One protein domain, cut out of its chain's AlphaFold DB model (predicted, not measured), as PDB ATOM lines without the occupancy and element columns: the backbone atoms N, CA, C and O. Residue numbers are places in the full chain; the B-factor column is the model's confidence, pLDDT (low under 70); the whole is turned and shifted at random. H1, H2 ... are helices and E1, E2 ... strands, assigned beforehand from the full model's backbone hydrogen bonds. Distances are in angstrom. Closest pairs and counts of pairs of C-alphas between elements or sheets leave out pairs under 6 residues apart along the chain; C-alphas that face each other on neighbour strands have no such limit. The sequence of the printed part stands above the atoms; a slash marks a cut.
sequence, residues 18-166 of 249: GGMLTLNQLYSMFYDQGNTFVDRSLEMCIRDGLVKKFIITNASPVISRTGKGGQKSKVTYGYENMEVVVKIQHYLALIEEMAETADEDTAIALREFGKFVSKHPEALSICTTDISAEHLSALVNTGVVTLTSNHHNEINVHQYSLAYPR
ATOM      1  N   GLY A  18      46.187 -48.722 -13.350       73.62
ATOM      2  CA  GLY A  18      45.200 -49.562 -14.049       73.62
ATOM      3  C   GLY A  18      45.465 -49.778 -15.546       73.62
ATOM      4  O   GLY A  18      44.748 -50.552 -16.180       73.62
ATOM      5  N   GLY A  19      46.528 -49.171 -16.086       83.06
ATOM      6  CA  GLY A  19      46.979 -49.362 -17.462       83.06
ATOM      7  C   GLY A  19      46.268 -48.461 -18.476       83.06
ATOM      8  O   GLY A  19      45.110 -48.083 -18.321       83.06
ATOM      9  N   MET A  20      46.995 -48.124 -19.536       91.94
ATOM     10  CA  MET A  20      46.516 -47.348 -20.676       91.94
ATOM     11  C   MET A  20      47.064 -47.989 -21.943       91.94
ATOM     12  O   MET A  20      48.229 -48.387 -21.971       91.94
ATOM     13  N   LEU A  21      46.227 -48.075 -22.972       94.12
ATOM     14  CA  LEU A  21      46.617 -48.595 -24.278       94.12
ATOM     15  C   LEU A  21      46.352 -47.555 -25.355       94.12
ATOM     16  O   LEU A  21      45.374 -46.814 -25.281       94.12
ATOM     17  N   THR A  22      47.206 -47.519 -26.372       95.00
ATOM     18  CA  THR A  22      46.882 -46.828 -27.621       95.00
ATOM     19  C   THR A  22      45.948 -47.705 -28.455       95.00
ATOM     20  O   THR A  22      45.991 -48.936 -28.379       95.00
ATOM     21  N   LEU A  23      45.132 -47.089 -29.308       95.69
ATOM     22  CA  LEU A  23      44.305 -47.834 -30.263       95.69
ATOM     23  C   LEU A  23      45.157 -48.717 -31.197       95.69
ATOM     24  O   LEU A  23      44.786 -49.846 -31.504       95.69
ATOM     25  N   ASN A  24      46.359 -48.257 -31.558       95.31
ATOM     26  CA  ASN A  24      47.305 -49.038 -32.361       95.31
ATOM     27  C   ASN A  24      47.737 -50.333 -31.657       95.31
ATOM     28  O   ASN A  24      47.859 -51.375 -32.295       95.31
ATOM     29  N   GLN A  25      47.948 -50.301 -30.339       96.25
ATOM     30  CA  GLN A  25      48.257 -51.521 -29.592       96.25
ATOM     31  C   GLN A  25      47.098 -52.517 -29.656       96.25
ATOM     32  O   GLN A  25      47.348 -53.706 -29.838       96.25
ATOM     33  N   LEU A  26      45.847 -52.045 -29.583       96.38
ATOM     34  CA  LEU A  26      44.678 -52.910 -29.751       96.38
ATOM     35  C   LEU A  26      44.619 -53.534 -31.149       96.38
ATOM     36  O   LEU A  26      44.406 -54.740 -31.250       96.38
ATOM     37  N   TYR A  27      44.873 -52.762 -32.211       97.00
ATOM     38  CA  TYR A  27      44.936 -53.307 -33.574       97.00
ATOM     39  C   TYR A  27      45.950 -54.444 -33.704       97.00
ATOM     40  O   TYR A  27      45.678 -55.444 -34.358       97.00
ATOM     41  N   SER A  28      47.089 -54.342 -33.023       96.25
ATOM     42  CA  SER A  28      48.091 -55.411 -33.011       96.25
ATOM     43  C   SER A  28      47.704 -56.616 -32.166       96.25
ATOM     44  O   SER A  28      48.040 -57.741 -32.521       96.25
ATOM     45  N   MET A  29      47.018 -56.406 -31.041       94.88
ATOM     46  CA  MET A  29      46.560 -57.503 -30.180       94.88
ATOM     47  C   MET A  29      45.480 -58.356 -30.855       94.88
ATOM     48  O   MET A  29      45.408 -59.555 -30.602       94.88
ATOM     49  N   PHE A  30      44.673 -57.743 -31.721       95.38
ATOM     50  CA  PHE A  30      43.614 -58.394 -32.493       95.38
ATOM     51  C   PHE A  30      43.932 -58.404 -33.995       95.38
ATOM     52  O   PHE A  30      43.049 -58.226 -34.837       95.38
ATOM     53  N   TYR A  31      45.215 -58.586 -34.324       91.81
ATOM     54  CA  TYR A  31      45.719 -58.525 -35.696       91.81
ATOM     55  C   TYR A  31      44.960 -59.466 -36.644       91.81
ATOM     56  O   TYR A  31      44.602 -59.068 -37.750       91.81
ATOM     57  N   ASP A  32      44.649 -60.682 -36.186       93.00
ATOM     58  CA  ASP A  32      43.976 -61.706 -36.995       93.00
ATOM     59  C   ASP A  32      42.488 -61.396 -37.251       93.00
ATOM     60  O   ASP A  32      41.916 -61.870 -38.232       93.00
ATOM     61  N   GLN A  33      41.846 -60.595 -36.392       95.75
ATOM     62  CA  GLN A  33      40.444 -60.186 -36.535       95.75
ATOM     63  C   GLN A  33      40.275 -58.910 -37.376       95.75
ATOM     64  O   GLN A  33      39.197 -58.666 -37.922       95.75
ATOM     65  N   GLY A  34      41.332 -58.101 -37.487       93.25
ATOM     66  CA  GLY A  34      41.367 -56.865 -38.268       93.25
ATOM     67  C   GLY A  34      40.780 -55.636 -37.559       93.25
ATOM     68  O   GLY A  34      40.026 -55.723 -36.590       93.25
ATOM     69  N   ASN A  35      41.114 -54.451 -38.078       94.94
ATOM     70  CA  ASN A  35      40.814 -53.172 -37.420       94.94
ATOM     71  C   ASN A  35      39.310 -52.925 -37.223       94.94
ATOM     72  O   ASN A  35      38.906 -52.482 -36.156       94.94
ATOM     73  N   THR A  36      38.466 -53.291 -38.194       96.25
ATOM     74  CA  THR A  36      37.005 -53.113 -38.091       96.25
ATOM     75  C   THR A  36      36.400 -53.886 -36.920       96.25
ATOM     76  O   THR A  36      35.464 -53.408 -36.279       96.25
ATOM     77  N   PHE A  37      36.932 -55.075 -36.613       97.25
ATOM     78  CA  PHE A  37      36.513 -55.828 -35.434       97.25
ATOM     79  C   PHE A  37      36.868 -55.074 -34.152       97.25
ATOM     80  O   PHE A  37      36.031 -54.982 -33.250       97.25
ATOM     81  N   VAL A  38      38.081 -54.520 -34.082       97.25
ATOM     82  CA  VAL A  38      38.548 -53.738 -32.930       97.25
ATOM     83  C   VAL A  38      37.693 -52.497 -32.737       97.25
ATOM     84  O   VAL A  38      37.218 -52.281 -31.628       97.25
ATOM     85  N   ASP A  39      37.435 -51.734 -33.798       97.00
ATOM     86  CA  ASP A  39      36.648 -50.500 -33.731       97.00
ATOM     87  C   ASP A  39      35.232 -50.778 -33.208       97.00
ATOM     88  O   ASP A  39      34.797 -50.167 -32.232       97.00
ATOM     89  N   ARG A  40      34.549 -51.779 -33.783       97.75
ATOM     90  CA  ARG A  40      33.202 -52.186 -33.354       97.75
ATOM     91  C   ARG A  40      33.187 -52.696 -31.912       97.75
ATOM     92  O   ARG A  40      32.294 -52.353 -31.142       97.75
ATOM     93  N   SER A  41      34.155 -53.535 -31.548       97.50
ATOM     94  CA  SER A  41      34.229 -54.109 -30.200       97.50
ATOM     95  C   SER A  41      34.540 -53.040 -29.159       97.50
ATOM     96  O   SER A  41      33.969 -53.061 -28.070       97.50
ATOM     97  N   LEU A  42      35.408 -52.083 -29.495       97.00
ATOM     98  CA  LEU A  42      35.740 -50.960 -28.632       97.00
ATOM     99  C   LEU A  42      34.536 -50.034 -28.453       97.00
ATOM    100  O   LEU A  42      34.249 -49.643 -27.328       97.00
ATOM    101  N   GLU A  43      33.808 -49.725 -29.524       96.88
ATOM    102  CA  GLU A  43      32.584 -48.921 -29.456       96.88
ATOM    103  C   GLU A  43      31.529 -49.570 -28.550       96.88
ATOM    104  O   GLU A  43      30.964 -48.899 -27.686       96.88
ATOM    105  N   MET A  44      31.329 -50.888 -28.665       97.44
ATOM    106  CA  MET A  44      30.457 -51.636 -27.756       97.44
ATOM    107  C   MET A  44      30.945 -51.553 -26.304       97.44
ATOM    108  O   MET A  44      30.168 -51.204 -25.422       97.44
ATOM    109  N   CYS A  45      32.241 -51.776 -26.052       97.56
ATOM    110  CA  CYS A  45      32.817 -51.655 -24.708       97.56
ATOM    111  C   CYS A  45      32.677 -50.243 -24.116       97.56
ATOM    112  O   CYS A  45      32.542 -50.101 -22.901       97.56
ATOM    113  N   ILE A  46      32.753 -49.200 -24.947       97.44
ATOM    114  CA  ILE A  46      32.544 -47.813 -24.519       97.44
ATOM    115  C   ILE A  46      31.076 -47.611 -24.155       97.44
ATOM    116  O   ILE A  46      30.788 -47.137 -23.062       97.44
ATOM    117  N   ARG A  47      30.147 -48.023 -25.023       96.62
ATOM    118  CA  ARG A  47      28.705 -47.885 -24.777       96.62
ATOM    119  C   ARG A  47      28.250 -48.629 -23.521       96.62
ATOM    120  O   ARG A  47      27.415 -48.125 -22.780       96.62
ATOM    121  N   ASP A  48      28.833 -49.795 -23.270       96.94
ATOM    122  CA  ASP A  48      28.533 -50.622 -22.100       96.94
ATOM    123  C   ASP A  48      29.246 -50.123 -20.825       96.94
ATOM    124  O   ASP A  48      29.162 -50.760 -19.775       96.94
ATOM    125  N   GLY A  49      29.968 -48.996 -20.892       96.12
ATOM    126  CA  GLY A  49      30.638 -48.402 -19.738       96.12
ATOM    127  C   GLY A  49      31.766 -49.276 -19.188       96.12
ATOM    128  O   GLY A  49      31.984 -49.318 -17.984       96.12
ATOM    129  N   LEU A  50      32.486 -50.007 -20.040       96.50
ATOM    130  CA  LEU A  50      33.644 -50.814 -19.632       96.50
ATOM    131  C   LEU A  50      34.957 -50.054 -19.846       96.50
ATOM    132  O   LEU A  50      35.902 -50.159 -19.056       96.50
ATOM    133  N   VAL A  51      35.018 -49.272 -20.923       96.38
ATOM    134  CA  VAL A  51      36.220 -48.575 -21.387       96.38
ATOM    135  C   VAL A  51      35.907 -47.102 -21.618       96.38
ATOM    136  O   VAL A  51      34.871 -46.761 -22.175       96.38
ATOM    137  N   LYS A  52      36.832 -46.223 -21.229       96.31
ATOM    138  CA  LYS A  52      36.814 -44.807 -21.593       96.31
ATOM    139  C   LYS A  52      37.882 -44.532 -22.643       96.31
ATOM    140  O   LYS A  52      39.031 -44.951 -22.486       96.31
ATOM    141  N   LYS A  53      37.493 -43.819 -23.700       96.50
ATOM    142  CA  LYS A  53      38.382 -43.363 -24.768       96.50
ATOM    143  C   LYS A  53      38.722 -41.886 -24.594       96.50
ATOM    144  O   LYS A  53      37.853 -41.092 -24.248       96.50
ATOM    145  N   PHE A  54      39.968 -41.530 -24.887       94.81
ATOM    146  CA  PHE A  54      40.446 -40.154 -24.946       94.81
ATOM    147  C   PHE A  54      41.149 -39.904 -26.277       94.81
ATOM    148  O   PHE A  54      41.845 -40.781 -26.797       94.81
ATOM    149  N   ILE A  55      40.996 -38.689 -26.799       92.12
ATOM    150  CA  ILE A  55      41.707 -38.223 -27.989       92.12
ATOM    151  C   ILE A  55      42.726 -37.190 -27.540       92.12
ATOM    152  O   ILE A  55      42.366 -36.125 -27.045       92.12
ATOM    153  N   ILE A  56      44.004 -37.501 -27.725       87.62
ATOM    154  CA  ILE A  56      45.092 -36.599 -27.362       87.62
ATOM    155  C   ILE A  56      45.590 -35.925 -28.630       87.62
ATOM    156  O   ILE A  56      46.147 -36.571 -29.520       87.62
ATOM    157  N   THR A  57      45.352 -34.622 -28.724       82.75
ATOM    158  CA  THR A  57      45.648 -33.842 -29.922       82.75
ATOM    159  C   THR A  57      47.149 -33.666 -30.129       82.75
ATOM    160  O   THR A  57      47.906 -33.479 -29.177       82.75
ATOM    161  N   ASN A  58      47.595 -33.743 -31.389       77.88
ATOM    162  CA  ASN A  58      48.998 -33.549 -31.789       77.88
ATOM    163  C   ASN A  58      50.018 -34.399 -30.992       77.88
ATOM    164  O   ASN A  58      51.143 -33.969 -30.734       77.88
ATOM    165  N   ALA A  59      49.632 -35.610 -30.589       78.00
ATOM    166  CA  ALA A  59      50.416 -36.440 -29.680       78.00
ATOM    167  C   ALA A  59      51.347 -37.439 -30.381       78.00
ATOM    168  O   ALA A  59      52.325 -37.881 -29.777       78.00
ATOM    169  N   SER A  60      51.061 -37.825 -31.628       75.31
ATOM    170  CA  SER A  60      51.835 -38.826 -32.370       75.31
ATOM    171  C   SER A  60      52.629 -38.164 -33.496       75.31
ATOM    172  O   SER A  60      52.006 -37.631 -34.409       75.31
ATOM    173  N   PRO A  61      53.971 -38.206 -33.508       72.31
ATOM    174  CA  PRO A  61      54.731 -37.698 -34.640       72.31
ATOM    175  C   PRO A  61      54.481 -38.585 -35.861       72.31
ATOM    176  O   PRO A  61      54.545 -39.813 -35.763       72.31
ATOM    177  N   VAL A  62      54.237 -37.960 -37.007       69.69
ATOM    178  CA  VAL A  62      54.129 -38.643 -38.295       69.69
ATOM    179  C   VAL A  62      55.075 -38.004 -39.278       69.69
ATOM    180  O   VAL A  62      55.112 -36.784 -39.452       69.69
ATOM    181  N   ILE A  63      55.858 -38.856 -39.921       61.75
ATOM    182  CA  ILE A  63      56.654 -38.468 -41.058       61.75
ATOM    183  C   ILE A  63      55.913 -39.023 -42.289       61.75
ATOM    184  O   ILE A  63      55.550 -40.191 -42.396       61.75
ATOM    185  N   SER A  64      55.561 -38.130 -43.210       57.41
ATOM    186  CA  SER A  64      54.938 -38.505 -44.478       57.41
ATOM    187  C   SER A  64      55.962 -38.319 -45.579       57.41
ATOM    188  O   SER A  64      56.499 -37.224 -45.769       57.41
ATOM    189  N   ARG A  65      56.255 -39.398 -46.306       55.25
ATOM    190  CA  ARG A  65      57.071 -39.357 -47.521       55.25
ATOM    191  C   ARG A  65      56.130 -39.317 -48.715       55.25
ATOM    192  O   ARG A  65      55.731 -40.355 -49.234       55.25
ATOM    193  N   THR A  66      55.760 -38.120 -49.153       47.88
ATOM    194  CA  THR A  66      54.985 -37.965 -50.390       47.88
ATOM    195  C   THR A  66      55.934 -37.940 -51.588       47.88
ATOM    196  O   THR A  66      56.879 -37.151 -51.646       47.88
ATOM    197  N   GLY A  67      55.695 -38.849 -52.537       45.78
ATOM    198  CA  GLY A  67      56.407 -38.933 -53.812       45.78
ATOM    199  C   GLY A  67      55.950 -40.146 -54.623       45.78
ATOM    200  O   GLY A  67      56.418 -41.258 -54.395       45.78
ATOM    201  N   LYS A  68      55.033 -39.945 -55.577       40.75
ATOM    202  CA  LYS A  68      54.800 -40.920 -56.653       40.75
ATOM    203  C   LYS A  68      55.947 -40.780 -57.654       40.75
ATOM    204  O   LYS A  68      56.057 -39.738 -58.281       40.75
ATOM    205  N   GLY A  69      56.761 -41.823 -57.803       45.12
ATOM    206  CA  GLY A  69      57.700 -41.967 -58.919       45.12
ATOM    207  C   GLY A  69      58.893 -41.002 -58.913       45.12
ATOM    208  O   GLY A  69      58.795 -39.868 -59.359       45.12
ATOM    209  N   GLY A  70      60.058 -41.492 -58.486       46.59
ATOM    210  CA  GLY A  70      61.373 -41.032 -58.965       46.59
ATOM    211  C   GLY A  70      61.856 -39.609 -58.634       46.59
ATOM    212  O   GLY A  70      63.061 -39.382 -58.705       46.59
ATOM    213  N   GLN A  71      61.005 -38.659 -58.235       47.62
ATOM    214  CA  GLN A  71      61.424 -37.300 -57.872       47.62
ATOM    215  C   GLN A  71      61.270 -37.027 -56.371       47.62
ATOM    216  O   GLN A  71      60.263 -37.368 -55.757       47.62
ATOM    217  N   LYS A  72      62.346 -36.450 -55.809       44.72
ATOM    218  CA  LYS A  72      62.624 -36.103 -54.402       44.72
ATOM    219  C   LYS A  72      61.410 -36.220 -53.470       44.72
ATOM    220  O   LYS A  72      60.567 -35.331 -53.421       44.72
ATOM    221  N   SER A  73      61.390 -37.289 -52.674       50.12
ATOM    222  CA  SER A  73      60.436 -37.485 -51.580       50.12
ATOM    223  C   SER A  73      60.451 -36.271 -50.648       50.12
ATOM    224  O   SER A  73      61.445 -36.049 -49.947       50.12
ATOM    225  N   LYS A  74      59.371 -35.486 -50.637       43.78
ATOM    226  CA  LYS A  74      59.200 -34.415 -49.655       43.78
ATOM    227  C   LYS A  74      58.846 -35.084 -48.332       43.78
ATOM    228  O   LYS A  74      57.878 -35.837 -48.250       43.78
ATOM    229  N   VAL A  75      59.689 -34.864 -47.331       51.56
ATOM    230  CA  VAL A  75      59.468 -35.356 -45.974       51.56
ATOM    231  C   VAL A  75      58.681 -34.283 -45.234       51.56
ATOM    232  O   VAL A  75      59.221 -33.213 -44.953       51.56
ATOM    233  N   THR A  76      57.406 -34.546 -44.962       51.34
ATOM    234  CA  THR A  76      56.569 -33.661 -44.146       51.34
ATOM    235  C   THR A  76      56.550 -34.196 -42.725       51.34
ATOM    236  O   THR A  76      56.251 -35.369 -42.514       51.34
ATOM    237  N   TYR A  77      56.871 -33.331 -41.766       54.22
ATOM    238  CA  TYR A  77      56.750 -33.617 -40.343       54.22
ATOM    239  C   TYR A  77      55.398 -33.090 -39.873       54.22
ATOM    240  O   TYR A  77      55.096 -31.914 -40.070       54.22
ATOM    241  N   GLY A  78      54.586 -33.962 -39.291       63.97
ATOM    242  CA  GLY A  78      53.297 -33.617 -38.711       63.97
ATOM    243  C   GLY A  78      53.114 -34.278 -37.354       63.97
ATOM    244  O   GLY A  78      53.906 -35.129 -36.943       63.97
ATOM    245  N   TYR A  79      52.052 -33.877 -36.670       72.25
ATOM    246  CA  TYR A  79      51.559 -34.574 -35.497       72.25
ATOM    247  C   TYR A  79      50.121 -35.000 -35.766       72.25
ATOM    248  O   TYR A  79      49.325 -34.224 -36.286       72.25
ATOM    249  N   GLU A  80      49.810 -36.242 -35.432       79.56
ATOM    250  CA  GLU A  80      48.470 -36.804 -35.497       79.56
ATOM    251  C   GLU A  80      47.902 -36.947 -34.085       79.56
ATOM    252  O   GLU A  80      48.637 -37.028 -33.088       79.56
ATOM    253  N   ASN A  81      46.575 -36.985 -34.002       85.69
ATOM    254  CA  ASN A  81      45.887 -37.293 -32.760       85.69
ATOM    255  C   ASN A  81      46.196 -38.735 -32.346       85.69
ATOM    256  O   ASN A  81      46.293 -39.629 -33.186       85.69
ATOM    257  N   MET A  82      46.338 -38.965 -31.045       88.12
ATOM    258  CA  MET A  82      46.507 -40.302 -30.495       88.12
ATOM    259  C   MET A  82      45.272 -40.685 -29.698       88.12
ATOM    260  O   MET A  82      44.916 -40.016 -28.729       88.12
ATOM    261  N   GLU A  83      44.637 -41.778 -30.104       93.75
ATOM    262  CA  GLU A  83      43.544 -42.373 -29.349       93.75
ATOM    263  C   GLU A  83      44.114 -43.313 -28.294       93.75
ATOM    264  O   GLU A  83      44.884 -44.232 -28.603       93.75
ATOM    265  N   VAL A  84      43.732 -43.068 -27.043       95.06
ATOM    266  CA  VAL A  84      44.082 -43.919 -25.910       95.06
ATOM    267  C   VAL A  84      42.829 -44.382 -25.191       95.06
ATOM    268  O   VAL A  84      41.813 -43.685 -25.152       95.06
ATOM    269  N   VAL A  85      42.915 -45.568 -24.610       95.88
ATOM    270  CA  VAL A  85      41.813 -46.206 -23.902       95.88
ATOM    271  C   VAL A  85      42.263 -46.685 -22.530       95.88
ATOM    272  O   VAL A  85      43.397 -47.137 -22.345       95.88
ATOM    273  N   VAL A  86      41.354 -46.591 -21.565       95.81
ATOM    274  CA  VAL A  86      41.534 -47.069 -20.188       95.81
ATOM    275  C   VAL A  86      40.240 -47.723 -19.716       95.81
ATOM    276  O   VAL A  86      39.163 -47.406 -20.220       95.81
ATOM    277  N   LYS A  87      40.297 -48.606 -18.718       95.62
ATOM    278  CA  LYS A  87      39.057 -49.099 -18.098       95.62
ATOM    279  C   LYS A  87      38.379 -47.963 -17.338       95.62
ATOM    280  O   LYS A  87      39.043 -47.284 -16.552       95.62
ATOM    281  N   ILE A  88      37.066 -47.795 -17.512       95.56
ATOM    282  CA  ILE A  88      36.353 -46.666 -16.892       95.56
ATOM    283  C   ILE A  88      36.442 -46.713 -15.364       95.56
ATOM    284  O   ILE A  88      36.635 -45.682 -14.733       95.56
ATOM    285  N   GLN A  89      36.414 -47.915 -14.776       95.31
ATOM    286  CA  GLN A  89      36.519 -48.118 -13.329       95.31
ATOM    287  C   GLN A  89      37.797 -47.496 -12.744       95.31
ATOM    288  O   GLN A  89      37.770 -46.932 -11.658       95.31
ATOM    289  N   HIS A  90      38.916 -47.570 -13.474       94.44
ATOM    290  CA  HIS A  90      40.194 -47.026 -13.018       94.44
ATOM    291  C   HIS A  90      40.228 -45.510 -13.166       94.44
ATOM    292  O   HIS A  90      40.785 -44.828 -12.315       94.44
ATOM    293  N   TYR A  91      39.587 -44.980 -14.209       95.31
ATOM    294  CA  TYR A  91      39.457 -43.540 -14.387       95.31
ATOM    295  C   TYR A  91      38.547 -42.909 -13.326       95.31
ATOM    296  O   TYR A  91      38.902 -41.884 -12.758       95.31
ATOM    297  N   LEU A  92      37.423 -43.549 -12.989       96.25
ATOM    298  CA  LEU A  92      36.537 -43.095 -11.913       96.25
ATOM    299  C   LEU A  92      37.213 -43.174 -10.538       96.25
ATOM    300  O   LEU A  92      37.114 -42.229  -9.766       96.25
ATOM    301  N   ALA A  93      37.949 -44.253 -10.253       95.31
ATOM    302  CA  ALA A  93      38.719 -44.369  -9.014       95.31
ATOM    303  C   ALA A  93      39.786 -43.269  -8.891       95.31
ATOM    304  O   ALA A  93      39.968 -42.708  -7.817       95.31
ATOM    305  N   LEU A  94      40.454 -42.927  -9.997       94.00
ATOM    306  CA  LEU A  94      41.412 -41.822 -10.048       94.00
ATOM    307  C   LEU A  94      40.746 -40.466  -9.777       94.00
ATOM    308  O   LEU A  94      41.316 -39.649  -9.062       94.00
ATOM    309  N   ILE A  95      39.560 -40.221 -10.342       96.00
ATOM    310  CA  ILE A  95      38.799 -38.990 -10.088       96.00
ATOM    311  C   ILE A  95      38.432 -38.884  -8.602       96.00
ATOM    312  O   ILE A  95      38.575 -37.805  -8.030       96.00
ATOM    313  N   GLU A  96      38.012 -39.983  -7.967       96.88
ATOM    314  CA  GLU A  96      37.695 -39.973  -6.533       96.88
ATOM    315  C   GLU A  96      38.949 -39.759  -5.667       96.88
ATOM    316  O   GLU A  96      38.921 -38.918  -4.779       96.88
ATOM    317  N   GLU A  97      40.077 -40.412  -5.974       94.81
ATOM    318  CA  GLU A  97      41.363 -40.181  -5.281       94.81
ATOM    319  C   GLU A  97      41.793 -38.703  -5.367       94.81
ATOM    320  O   GLU A  97      42.284 -38.107  -4.404       94.81
ATOM    321  N   MET A  98      41.581 -38.076  -6.527       94.88
ATOM    322  CA  MET A  98      41.826 -36.645  -6.708       94.88
ATOM    323  C   MET A  98      40.856 -35.796  -5.877       94.88
ATOM    324  O   MET A  98      41.277 -34.796  -5.306       94.88
ATOM    325  N   ALA A  99      39.585 -36.195  -5.764       97.12
ATOM    326  CA  ALA A  99      38.586 -35.480  -4.970       97.12
ATOM    327  C   ALA A  99      38.850 -35.580  -3.458       97.12
ATOM    328  O   ALA A  99      38.586 -34.628  -2.732       97.12
ATOM    329  N   GLU A 100      39.395 -36.700  -2.976       96.94
ATOM    330  CA  GLU A 100      39.769 -36.891  -1.564       96.94
ATOM    331  C   GLU A 100      40.925 -35.984  -1.115       96.94
ATOM    332  O   GLU A 100      41.062 -35.698   0.073       96.94
ATOM    333  N   THR A 101      41.763 -35.538  -2.054       95.06
ATOM    334  CA  THR A 101      42.968 -34.742  -1.773       95.06
ATOM    335  C   THR A 101      42.841 -33.265  -2.155       95.06
ATOM    336  O   THR A 101      43.756 -32.488  -1.874       95.06
ATOM    337  N   ALA A 102      41.732 -32.875  -2.783       95.88
ATOM    338  CA  ALA A 102      41.475 -31.516  -3.245       95.88
ATOM    339  C   ALA A 102      40.773 -30.646  -2.185       95.88
ATOM    340  O   ALA A 102      40.257 -31.142  -1.183       95.88
ATOM    341  N   ASP A 103      40.748 -29.330  -2.415       96.12
ATOM    342  CA  ASP A 103      39.872 -28.408  -1.688       96.12
ATOM    343  C   ASP A 103      38.385 -28.713  -1.944       96.12
ATOM    344  O   ASP A 103      38.034 -29.432  -2.881       96.12
ATOM    345  N   GLU A 104      37.508 -28.177  -1.093       95.25
ATOM    346  CA  GLU A 104      36.074 -28.490  -1.090       95.25
ATOM    347  C   GLU A 104      35.404 -28.228  -2.449       95.25
ATOM    348  O   GLU A 104      34.721 -29.112  -2.971       95.25
ATOM    349  N   ASP A 105      35.672 -27.074  -3.062       94.25
ATOM    350  CA  ASP A 105      35.085 -26.687  -4.349       94.25
ATOM    351  C   ASP A 105      35.564 -27.611  -5.479       94.25
ATOM    352  O   ASP A 105      34.766 -28.145  -6.260       94.25
ATOM    353  N   THR A 106      36.872 -27.879  -5.543       96.62
ATOM    354  CA  THR A 106      37.447 -28.792  -6.540       96.62
ATOM    355  C   THR A 106      36.957 -30.232  -6.344       96.62
ATOM    356  O   THR A 106      36.695 -30.936  -7.323       96.62
ATOM    357  N   ALA A 107      36.782 -30.683  -5.099       97.81
ATOM    358  CA  ALA A 107      36.253 -32.009  -4.792       97.81
ATOM    359  C   ALA A 107      34.790 -32.163  -5.243       97.81
ATOM    360  O   ALA A 107      34.415 -33.212  -5.777       97.81
ATOM    361  N   ILE A 108      33.964 -31.124  -5.071       97.50
ATOM    362  CA  ILE A 108      32.586 -31.094  -5.585       97.50
ATOM    363  C   ILE A 108      32.594 -31.194  -7.114       97.50
ATOM    364  O   ILE A 108      31.910 -32.063  -7.668       97.50
ATOM    365  N   ALA A 109      33.419 -30.385  -7.783       97.31
ATOM    366  CA  ALA A 109      33.552 -30.396  -9.238       97.31
ATOM    367  C   ALA A 109      33.997 -31.772  -9.773       97.31
ATOM    368  O   ALA A 109      33.418 -32.290 -10.730       97.31
ATOM    369  N   LEU A 110      34.989 -32.408  -9.136       98.12
ATOM    370  CA  LEU A 110      35.478 -33.741  -9.512       98.12
ATOM    371  C   LEU A 110      34.403 -34.822  -9.358       98.12
ATOM    372  O   LEU A 110      34.255 -35.666 -10.244       98.12
ATOM    373  N   ARG A 111      33.613 -34.793  -8.281       98.00
ATOM    374  CA  ARG A 111      32.524 -35.764  -8.076       98.00
ATOM    375  C   ARG A 111      31.367 -35.557  -9.045       98.00
ATOM    376  O   ARG A 111      30.779 -36.535  -9.512       98.00
ATOM    377  N   GLU A 112      31.032 -34.311  -9.366       97.56
ATOM    378  CA  GLU A 112      30.065 -33.998 -10.423       97.56
ATOM    379  C   GLU A 112      30.552 -34.521 -11.781       97.56
ATOM    380  O   GLU A 112      29.822 -35.235 -12.473       97.56
ATOM    381  N   PHE A 113      31.821 -34.281 -12.110       97.81
ATOM    382  CA  PHE A 113      32.456 -34.801 -13.316       97.81
ATOM    383  C   PHE A 113      32.477 -36.336 -13.365       97.81
ATOM    384  O   PHE A 113      32.145 -36.926 -14.394       97.81
ATOM    385  N   GLY A 114      32.784 -37.009 -12.254       97.56
ATOM    386  CA  GLY A 114      32.729 -38.470 -12.162       97.56
ATOM    387  C   GLY A 114      31.332 -39.028 -12.465       97.56
ATOM    388  O   GLY A 114      31.199 -40.006 -13.208       97.56
ATOM    389  N   LYS A 115      30.273 -38.368 -11.971       97.44
ATOM    390  CA  LYS A 115      28.879 -38.721 -12.302       97.44
ATOM    391  C   LYS A 115      28.584 -38.525 -13.788       97.44
ATOM    392  O   LYS A 115      27.968 -39.403 -14.393       97.44
ATOM    393  N   PHE A 116      29.044 -37.421 -14.380       97.44
ATOM    394  CA  PHE A 116      28.913 -37.174 -15.818       97.44
ATOM    395  C   PHE A 116      29.581 -38.283 -16.640       97.44
ATOM    396  O   PHE A 116      28.937 -38.877 -17.501       97.44
ATOM    397  N   VAL A 117      30.836 -38.628 -16.333       96.88
ATOM    398  CA  VAL A 117      31.595 -39.671 -17.047       96.88
ATOM    399  C   VAL A 117      30.918 -41.037 -16.949       96.88
ATOM    400  O   VAL A 117      30.891 -41.769 -17.937       96.88
ATOM    401  N   SER A 118      30.364 -41.373 -15.781       96.56
ATOM    402  CA  SER A 118      29.635 -42.628 -15.562       96.56
ATOM    403  C   SER A 118      28.331 -42.692 -16.369       96.56
ATOM    404  O   SER A 118      27.995 -43.732 -16.932       96.56
ATOM    405  N   LYS A 119      27.611 -41.567 -16.476       96.69
ATOM    406  CA  LYS A 119      26.351 -41.468 -17.227       96.69
ATOM    407  C   LYS A 119      26.554 -41.368 -18.745       96.69
ATOM    408  O   LYS A 119      25.682 -41.795 -19.496       96.69
ATOM    409  N   HIS A 120      27.682 -40.807 -19.178       96.62
ATOM    410  CA  HIS A 120      28.015 -40.530 -20.576       96.62
ATOM    411  C   HIS A 120      29.379 -41.142 -20.945       96.62
ATOM    412  O   HIS A 120      30.374 -40.424 -21.149       96.62
ATOM    413  N   PRO A 121      29.482 -42.482 -21.009       95.75
ATOM    414  CA  PRO A 121      30.756 -43.152 -21.244       95.75
ATOM    415  C   PRO A 121      31.349 -42.848 -22.632       95.75
ATOM    416  O   PRO A 121      32.573 -42.781 -22.771       95.75
ATOM    417  N   GLU A 122      30.528 -42.528 -23.632       96.25
ATOM    418  CA  GLU A 122      30.933 -42.135 -24.986       96.25
ATOM    419  C   GLU A 122      31.429 -40.686 -25.113       96.25
ATOM    420  O   GLU A 122      32.081 -40.349 -26.101       96.25
ATOM    421  N   ALA A 123      31.159 -39.825 -24.125       95.12
ATOM    422  CA  ALA A 123      31.491 -38.404 -24.218       95.12
ATOM    423  C   ALA A 123      33.007 -38.179 -24.353       95.12
ATOM    424  O   ALA A 123      33.792 -38.665 -23.538       95.12
ATOM    425  N   LEU A 124      33.427 -37.406 -25.354       93.75
ATOM    426  CA  LEU A 124      34.828 -36.997 -25.554       93.75
ATOM    427  C   LEU A 124      35.083 -35.545 -25.136       93.75
ATOM    428  O   LEU A 124      36.232 -35.118 -25.009       93.75
ATOM    429  N   SER A 125      34.013 -34.790 -24.915       92.75
ATOM    430  CA  SER A 125      34.041 -33.415 -24.442       92.75
ATOM    431  C   SER A 125      32.885 -33.145 -23.487       92.75
ATOM    432  O   SER A 125      31.923 -33.912 -23.450       92.75
ATOM    433  N   ILE A 126      32.987 -32.041 -22.762       92.50
ATOM    434  CA  ILE A 126      31.989 -31.532 -21.830       92.50
ATOM    435  C   ILE A 126      31.800 -30.029 -22.042       92.50
ATOM    436  O   ILE A 126      32.748 -29.335 -22.429       92.50
ATOM    437  N   CYS A 127      30.586 -29.538 -21.811       89.38
ATOM    438  CA  CYS A 127      30.217 -28.147 -22.040       89.38
ATOM    439  C   CYS A 127      29.723 -27.455 -20.763       89.38
ATOM    440  O   CYS A 127      29.381 -28.098 -19.772       89.38
ATOM    441  N   THR A 128      29.610 -26.124 -20.809       86.81
ATOM    442  CA  THR A 128      29.067 -25.311 -19.697       86.81
ATOM    443  C   THR A 128      27.589 -25.585 -19.390       86.81
ATOM    444  O   THR A 128      27.066 -25.111 -18.388       86.81
ATOM    445  N   THR A 129      26.890 -26.305 -20.270       88.56
ATOM    446  CA  THR A 129      25.525 -26.800 -20.038       88.56
ATOM    447  C   THR A 129      25.494 -28.055 -19.173       88.56
ATOM    448  O   THR A 129      24.459 -28.344 -18.580       88.56
ATOM    449  N   ASP A 130      26.598 -28.802 -19.126       89.38
ATOM    450  CA  ASP A 130      26.704 -30.062 -18.389       89.38
ATOM    451  C   ASP A 130      27.237 -29.836 -16.972       89.38
ATOM    452  O   ASP A 130      26.788 -30.494 -16.037       89.38
ATOM    453  N   ILE A 131      28.195 -28.911 -16.827       92.00
ATOM    454  CA  ILE A 131      28.841 -28.527 -15.565       92.00
ATOM    455  C   ILE A 131      29.021 -27.004 -15.542       92.00
ATOM    456  O   ILE A 131      29.269 -26.384 -16.579       92.00
ATOM    457  N   SER A 132      28.910 -26.389 -14.359       91.69
ATOM    458  CA  SER A 132      29.078 -24.940 -14.189       91.69
ATOM    459  C   SER A 132      30.459 -24.452 -14.664       91.69
ATOM    460  O   SER A 132      31.455 -25.175 -14.618       91.69
ATOM    461  N   ALA A 133      30.547 -23.194 -15.107       90.19
ATOM    462  CA  ALA A 133      31.813 -22.618 -15.573       90.19
ATOM    463  C   ALA A 133      32.895 -22.578 -14.473       90.19
ATOM    464  O   ALA A 133      34.075 -22.779 -14.760       90.19
ATOM    465  N   GLU A 134      32.493 -22.364 -13.217       91.12
ATOM    466  CA  GLU A 134      33.386 -22.374 -12.053       91.12
ATOM    467  C   GLU A 134      33.984 -23.770 -11.834       91.12
ATOM    468  O   GLU A 134      35.205 -23.922 -11.758       91.12
ATOM    469  N   HIS A 135      33.141 -24.806 -11.852       94.06
ATOM    470  CA  HIS A 135      33.588 -26.191 -11.730       94.06
ATOM    471  C   HIS A 135      34.444 -26.618 -12.927       94.06
ATOM    472  O   HIS A 135      35.466 -27.270 -12.738       94.06
ATOM    473  N   LEU A 136      34.108 -26.211 -14.156       92.31
ATOM    474  CA  LEU A 136      34.948 -26.475 -15.331       92.31
ATOM    475  C   LEU A 136      36.340 -25.852 -15.191       92.31
ATOM    476  O   LEU A 136      37.334 -26.507 -15.503       92.31
ATOM    477  N   SER A 137      36.430 -24.623 -14.676       91.31
ATOM    478  CA  SER A 137      37.717 -23.980 -14.400       91.31
ATOM    479  C   SER A 137      38.530 -24.761 -13.361       91.31
ATOM    480  O   SER A 137      39.732 -24.962 -13.554       91.31
ATOM    481  N   ALA A 138      37.892 -25.253 -12.295       93.75
ATOM    482  CA  ALA A 138      38.546 -26.122 -11.317       93.75
ATOM    483  C   ALA A 138      39.041 -27.427 -11.970       93.75
ATOM    484  O   ALA A 138      40.209 -27.790 -11.829       93.75
ATOM    485  N   LEU A 139      38.201 -28.086 -12.776       95.00
ATOM    486  CA  LEU A 139      38.538 -29.334 -13.469       95.00
ATOM    487  C   LEU A 139      39.722 -29.171 -14.436       95.00
ATOM    488  O   LEU A 139      40.559 -30.075 -14.514       95.00
ATOM    489  N   VAL A 140      39.848 -28.033 -15.130       92.25
ATOM    490  CA  VAL A 140      41.012 -27.743 -15.990       92.25
ATOM    491  C   VAL A 140      42.312 -27.778 -15.184       92.25
ATOM    492  O   VAL A 140      43.287 -28.384 -15.629       92.25
ATOM    493  N   ASN A 141      42.325 -27.205 -13.976       91.25
ATOM    494  CA  ASN A 141      43.513 -27.193 -13.114       91.25
ATOM    495  C   ASN A 141      43.917 -28.598 -12.647       91.25
ATOM    496  O   ASN A 141      45.098 -28.862 -12.418       91.25
ATOM    497  N   THR A 142      42.957 -29.520 -12.554       92.81
ATOM    498  CA  THR A 142      43.235 -30.924 -12.215       92.81
ATOM    499  C   THR A 142      43.772 -31.741 -13.402       92.81
ATOM    500  O   THR A 142      44.379 -32.798 -13.213       92.81
ATOM    501  N   GLY A 143      43.565 -31.265 -14.635       91.31
ATOM    502  CA  GLY A 143      43.992 -31.932 -15.867       91.31
ATOM    503  C   GLY A 143      43.097 -33.088 -16.330       91.31
ATOM    504  O   GLY A 143      43.499 -33.825 -17.233       91.31
ATOM    505  N   VAL A 144      41.908 -33.267 -15.740       94.00
ATOM    506  CA  VAL A 144      40.894 -34.235 -16.222       94.00
ATOM    507  C   VAL A 144      40.097 -33.712 -17.419       94.00
ATOM    508  O   VAL A 144      39.472 -34.487 -18.143       94.00
ATOM    509  N   VAL A 145      40.162 -32.403 -17.664       93.25
ATOM    510  CA  VAL A 145      39.660 -31.747 -18.872       93.25
ATOM    511  C   VAL A 145      40.705 -30.773 -19.403       93.25
ATOM    512  O   VAL A 145      41.520 -30.238 -18.650       93.25
ATOM    513  N   THR A 146      40.691 -30.534 -20.708       89.31
ATOM    514  CA  THR A 146      41.588 -29.591 -21.374       89.31
ATOM    515  C   THR A 146      40.822 -28.706 -22.343       89.31
ATOM    516  O   THR A 146      39.844 -29.112 -22.970       89.31
ATOM    517  N   LEU A 147      41.294 -27.470 -22.490       83.56
ATOM    518  CA  LEU A 147      40.853 -26.594 -23.566       83.56
ATOM    519  C   LEU A 147      41.436 -27.113 -24.882       83.56
ATOM    520  O   LEU A 147      42.656 -27.224 -25.026       83.56
ATOM    521  N   THR A 148      40.586 -27.415 -25.859       66.88
ATOM    522  CA  THR A 148      41.057 -27.714 -27.212       66.88
ATOM    523  C   THR A 148      41.342 -26.423 -27.959       66.88
ATOM    524  O   THR A 148      40.418 -25.741 -28.399       66.88
ATOM    525  N   SER A 149      42.621 -26.109 -28.156       55.72
ATOM    526  CA  SER A 149      43.053 -25.193 -29.206       55.72
ATOM    527  C   SER A 149      43.574 -26.015 -30.386       55.72
ATOM    528  O   SER A 149      44.597 -26.693 -30.308       55.72
ATOM    529  N   ASN A 150      42.859 -25.976 -31.507       53.12
ATOM    530  CA  ASN A 150      43.419 -26.417 -32.778       53.12
ATOM    531  C   ASN A 150      43.858 -25.152 -33.515       53.12
ATOM    532  O   ASN A 150      43.060 -24.238 -33.656       53.12
ATOM    533  N   HIS A 151      45.083 -25.101 -34.047       46.03
ATOM    534  CA  HIS A 151      45.594 -23.947 -34.812       46.03
ATOM    535  C   HIS A 151      44.736 -23.545 -36.041       46.03
ATOM    536  O   HIS A 151      45.053 -22.559 -36.696       46.03
ATOM    537  N   HIS A 152      43.681 -24.304 -36.360       48.66
ATOM    538  CA  HIS A 152      42.760 -24.082 -37.478       48.66
ATOM    539  C   HIS A 152      41.288 -23.892 -37.059       48.66
ATOM    540  O   HIS A 152      40.487 -23.536 -37.916       48.66
ATOM    541  N   ASN A 153      40.924 -24.099 -35.784       48.66
ATOM    542  CA  ASN A 153      39.564 -23.857 -35.288       48.66
ATOM    543  C   ASN A 153      39.606 -22.777 -34.207       48.66
ATOM    544  O   ASN A 153      40.453 -22.829 -33.314       48.66
ATOM    545  N   GLU A 154      38.672 -21.832 -34.267       52.75
ATOM    546  CA  GLU A 154      38.408 -20.914 -33.158       52.75
ATOM    547  C   GLU A 154      38.204 -21.719 -31.867       52.75
ATOM    548  O   GLU A 154      37.583 -22.787 -31.878       52.75
ATOM    549  N   ILE A 155      38.772 -21.238 -30.758       57.03
ATOM    550  CA  ILE A 155      38.564 -21.851 -29.445       57.03
ATOM    551  C   ILE A 155      37.066 -21.766 -29.166       57.03
ATOM    552  O   ILE A 155      36.543 -20.679 -28.923       57.03
ATOM    553  N   ASN A 156      36.372 -22.903 -29.200       60.72
ATOM    554  CA  ASN A 156      35.009 -22.955 -28.706       60.72
ATOM    555  C   ASN A 156      35.084 -22.843 -27.181       60.72
ATOM    556  O   ASN A 156      35.351 -23.823 -26.489       60.72
ATOM    557  N   VAL A 157      34.899 -21.622 -26.673       63.59
ATOM    558  CA  VAL A 157      35.051 -21.252 -25.253       63.59
ATOM    559  C   VAL A 157      34.132 -22.077 -24.338       63.59
ATOM    560  O   VAL A 157      34.356 -22.143 -23.134       63.59
ATOM    561  N   HIS A 158      33.130 -22.753 -24.902       74.06
ATOM    562  CA  HIS A 158      32.143 -23.531 -24.164       74.06
ATOM    563  C   HIS A 158      32.340 -25.048 -24.244       74.06
ATOM    564  O   HIS A 158      31.491 -25.767 -23.727       74.06
ATOM    565  N   GLN A 159      33.417 -25.543 -24.865       84.44
ATOM    566  CA  GLN A 159      33.664 -26.978 -25.033       84.44
ATOM    567  C   GLN A 159      35.072 -27.368 -24.565       84.44
ATOM    568  O   GLN A 159      36.080 -26.862 -25.055       84.44
ATOM    569  N   TYR A 160      35.134 -28.328 -23.647       90.56
ATOM    570  CA  TYR A 160      36.366 -28.835 -23.046       90.56
ATOM    571  C   TYR A 160      36.523 -30.311 -23.395       90.56
ATOM    572  O   TYR A 160      35.587 -31.088 -23.223       90.56
ATOM    573  N   SER A 161      37.691 -30.733 -23.875       91.88
ATOM    574  CA  SER A 161      37.953 -32.154 -24.110       91.88
ATOM    575  C   SER A 161      38.227 -32.880 -22.809       91.88
ATOM    576  O   SER A 161      38.936 -32.378 -21.941       91.88
ATOM    577  N   LEU A 162      37.710 -34.098 -22.697       94.25
ATOM    578  CA  LEU A 162      38.076 -34.986 -21.605       94.25
ATOM    579  C   LEU A 162      39.526 -35.436 -21.792       94.25
ATOM    580  O   LEU A 162      39.959 -35.769 -22.898       94.25
ATOM    581  N   ALA A 163      40.259 -35.491 -20.688       92.12
ATOM    582  CA  ALA A 163      41.654 -35.881 -20.665       92.12
ATOM    583  C   ALA A 163      41.926 -36.882 -19.542       92.12
ATOM    584  O   ALA A 163      41.292 -36.892 -18.483       92.12
ATOM    585  N   TYR A 164      42.922 -37.730 -19.780       91.94
ATOM    586  CA  TYR A 164      43.499 -38.542 -18.724       91.94
ATOM    587  C   TYR A 164      44.658 -37.762 -18.085       91.94
ATOM    588  O   TYR A 164      45.630 -37.442 -18.788       91.94
ATOM    589  N   PRO A 165      44.607 -37.456 -16.778       88.00
ATOM    590  CA  PRO A 165      45.634 -36.648 -16.135       88.00
ATOM    591  C   PRO A 165      46.981 -37.384 -16.155       88.00
ATOM    592  O   PRO A 165      47.056 -38.608 -16.048       88.00
ATOM    593  N   ARG A 166      48.080 -36.635 -16.308       80.12
ATOM    594  CA  ARG A 166      49.459 -37.173 -16.367       80.12
ATOM    595  C   ARG A 166      49.735 -38.168 -17.517       80.12
ATOM    596  O   ARG A 166      50.749 -38.862 -17.496       80.12
TER     597      ARG A 166
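This is residues 18 to 166 of the 249 residues of an uncharacterized protein of [Candida] haemuloni (UniProt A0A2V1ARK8). A long two-stranded hairpin, E1 and E2, forms an arm with a bend in it; its loop, residues 67 to 73, lies at one end of the model. At the base of the arm sit H1 and H2, and E2 passes there into a helical hairpin, H3 and H4; H5 crosses H4 and covers one face of a small sheet, E3 E5 E4. The 149 printed residues hold five named helices and five named strands, in the order H1 H2 E1 E2 H3 H4 E3 H5 E4 E5, a mixed class, and both sheets are antiparallel. The whole is loose, with a radius of gyration of the C-alphas of 18.2 A, and elongated, spanning 64 by 37 by 25 A.

The three-stranded sheet holds E3, residues 125 to 127, E4, residues 145 to 147, and E5, residues 159 to 162, which ends at C-alpha 162 (38.076, -34.986, -21.605). The two-stranded sheet holds E1, residues 51 to 66, 36.1 A long, and E2, residues 74 to 87, 40.2 A long. The helices are H1, residues 23 to 29, beginning at C-alpha 23 (44.305, -47.834, -30.263); H2, residues 35 to 47, 18.3 A; H3, residues 88 to 101, 20.4 A; H4, residues 104 to 119, 22.9 A; and H5, residues 133 to 142, 14.5 A.

In the sheet E3 E5 E4 the inner strand E5 pairs with E3, N 126 to O 160 at 2.8 A, and with E4, N 146 to O 161 at 2.8 A. E3, H5 and E4 form a split strand-helix-strand unit, with E5 between its two strands, and a right-handed crossover. H5 is on the sheet at a height of 9.6 A, making two layers, helix over sheet; H4 only grazes the sheet with residues 113 to 117. H4 touches H5 with residues 105 to 110 alone, about perpendicular at 88 degrees; the closest C-alphas, of Ala 109 and His 135, are 4.9 A apart. H3 and H4, a helical hairpin, touch at a shallow tilt of 10 degrees, opposite ways; the C-alphas of Ala 99 and Ala 107 are closest, 4.2 A. E1 and E2 are an antiparallel hairpin, with N 54 and O 84 at 2.8 A; E1 bends by 62 degrees at residue 57. Residues 21 to 22 pair with residues 84 to 85 of E2, antiparallel. The closest C-alphas of H1 and E2, Leu 23 and Glu 83, are 5.6 A apart; those of H2 and E1, Cys 45 and Val 51, 5.7 A. H1 and H2 only just touch, with 3 pairs of C-alphas within 8 A, closest Tyr 27 and Asn 35 at 5.6 A, at a steep tilt of 63 degrees. H1 and H2 are both apart from H4 and H5. Every O i to N i+4 pair is within hydrogen-bond range in H1, H2, H4 and H5; in H3, 9 of 10 are.

The two C-alphas farthest apart, those of Gly 70 and Glu 104, are 64.4 A apart. The printed part has no cut. E4 to E5 is a long link of 11 residues. The mean pLDDT of the printed part is 85.6; residues 62 to 78 and 148 to 157 are under 70.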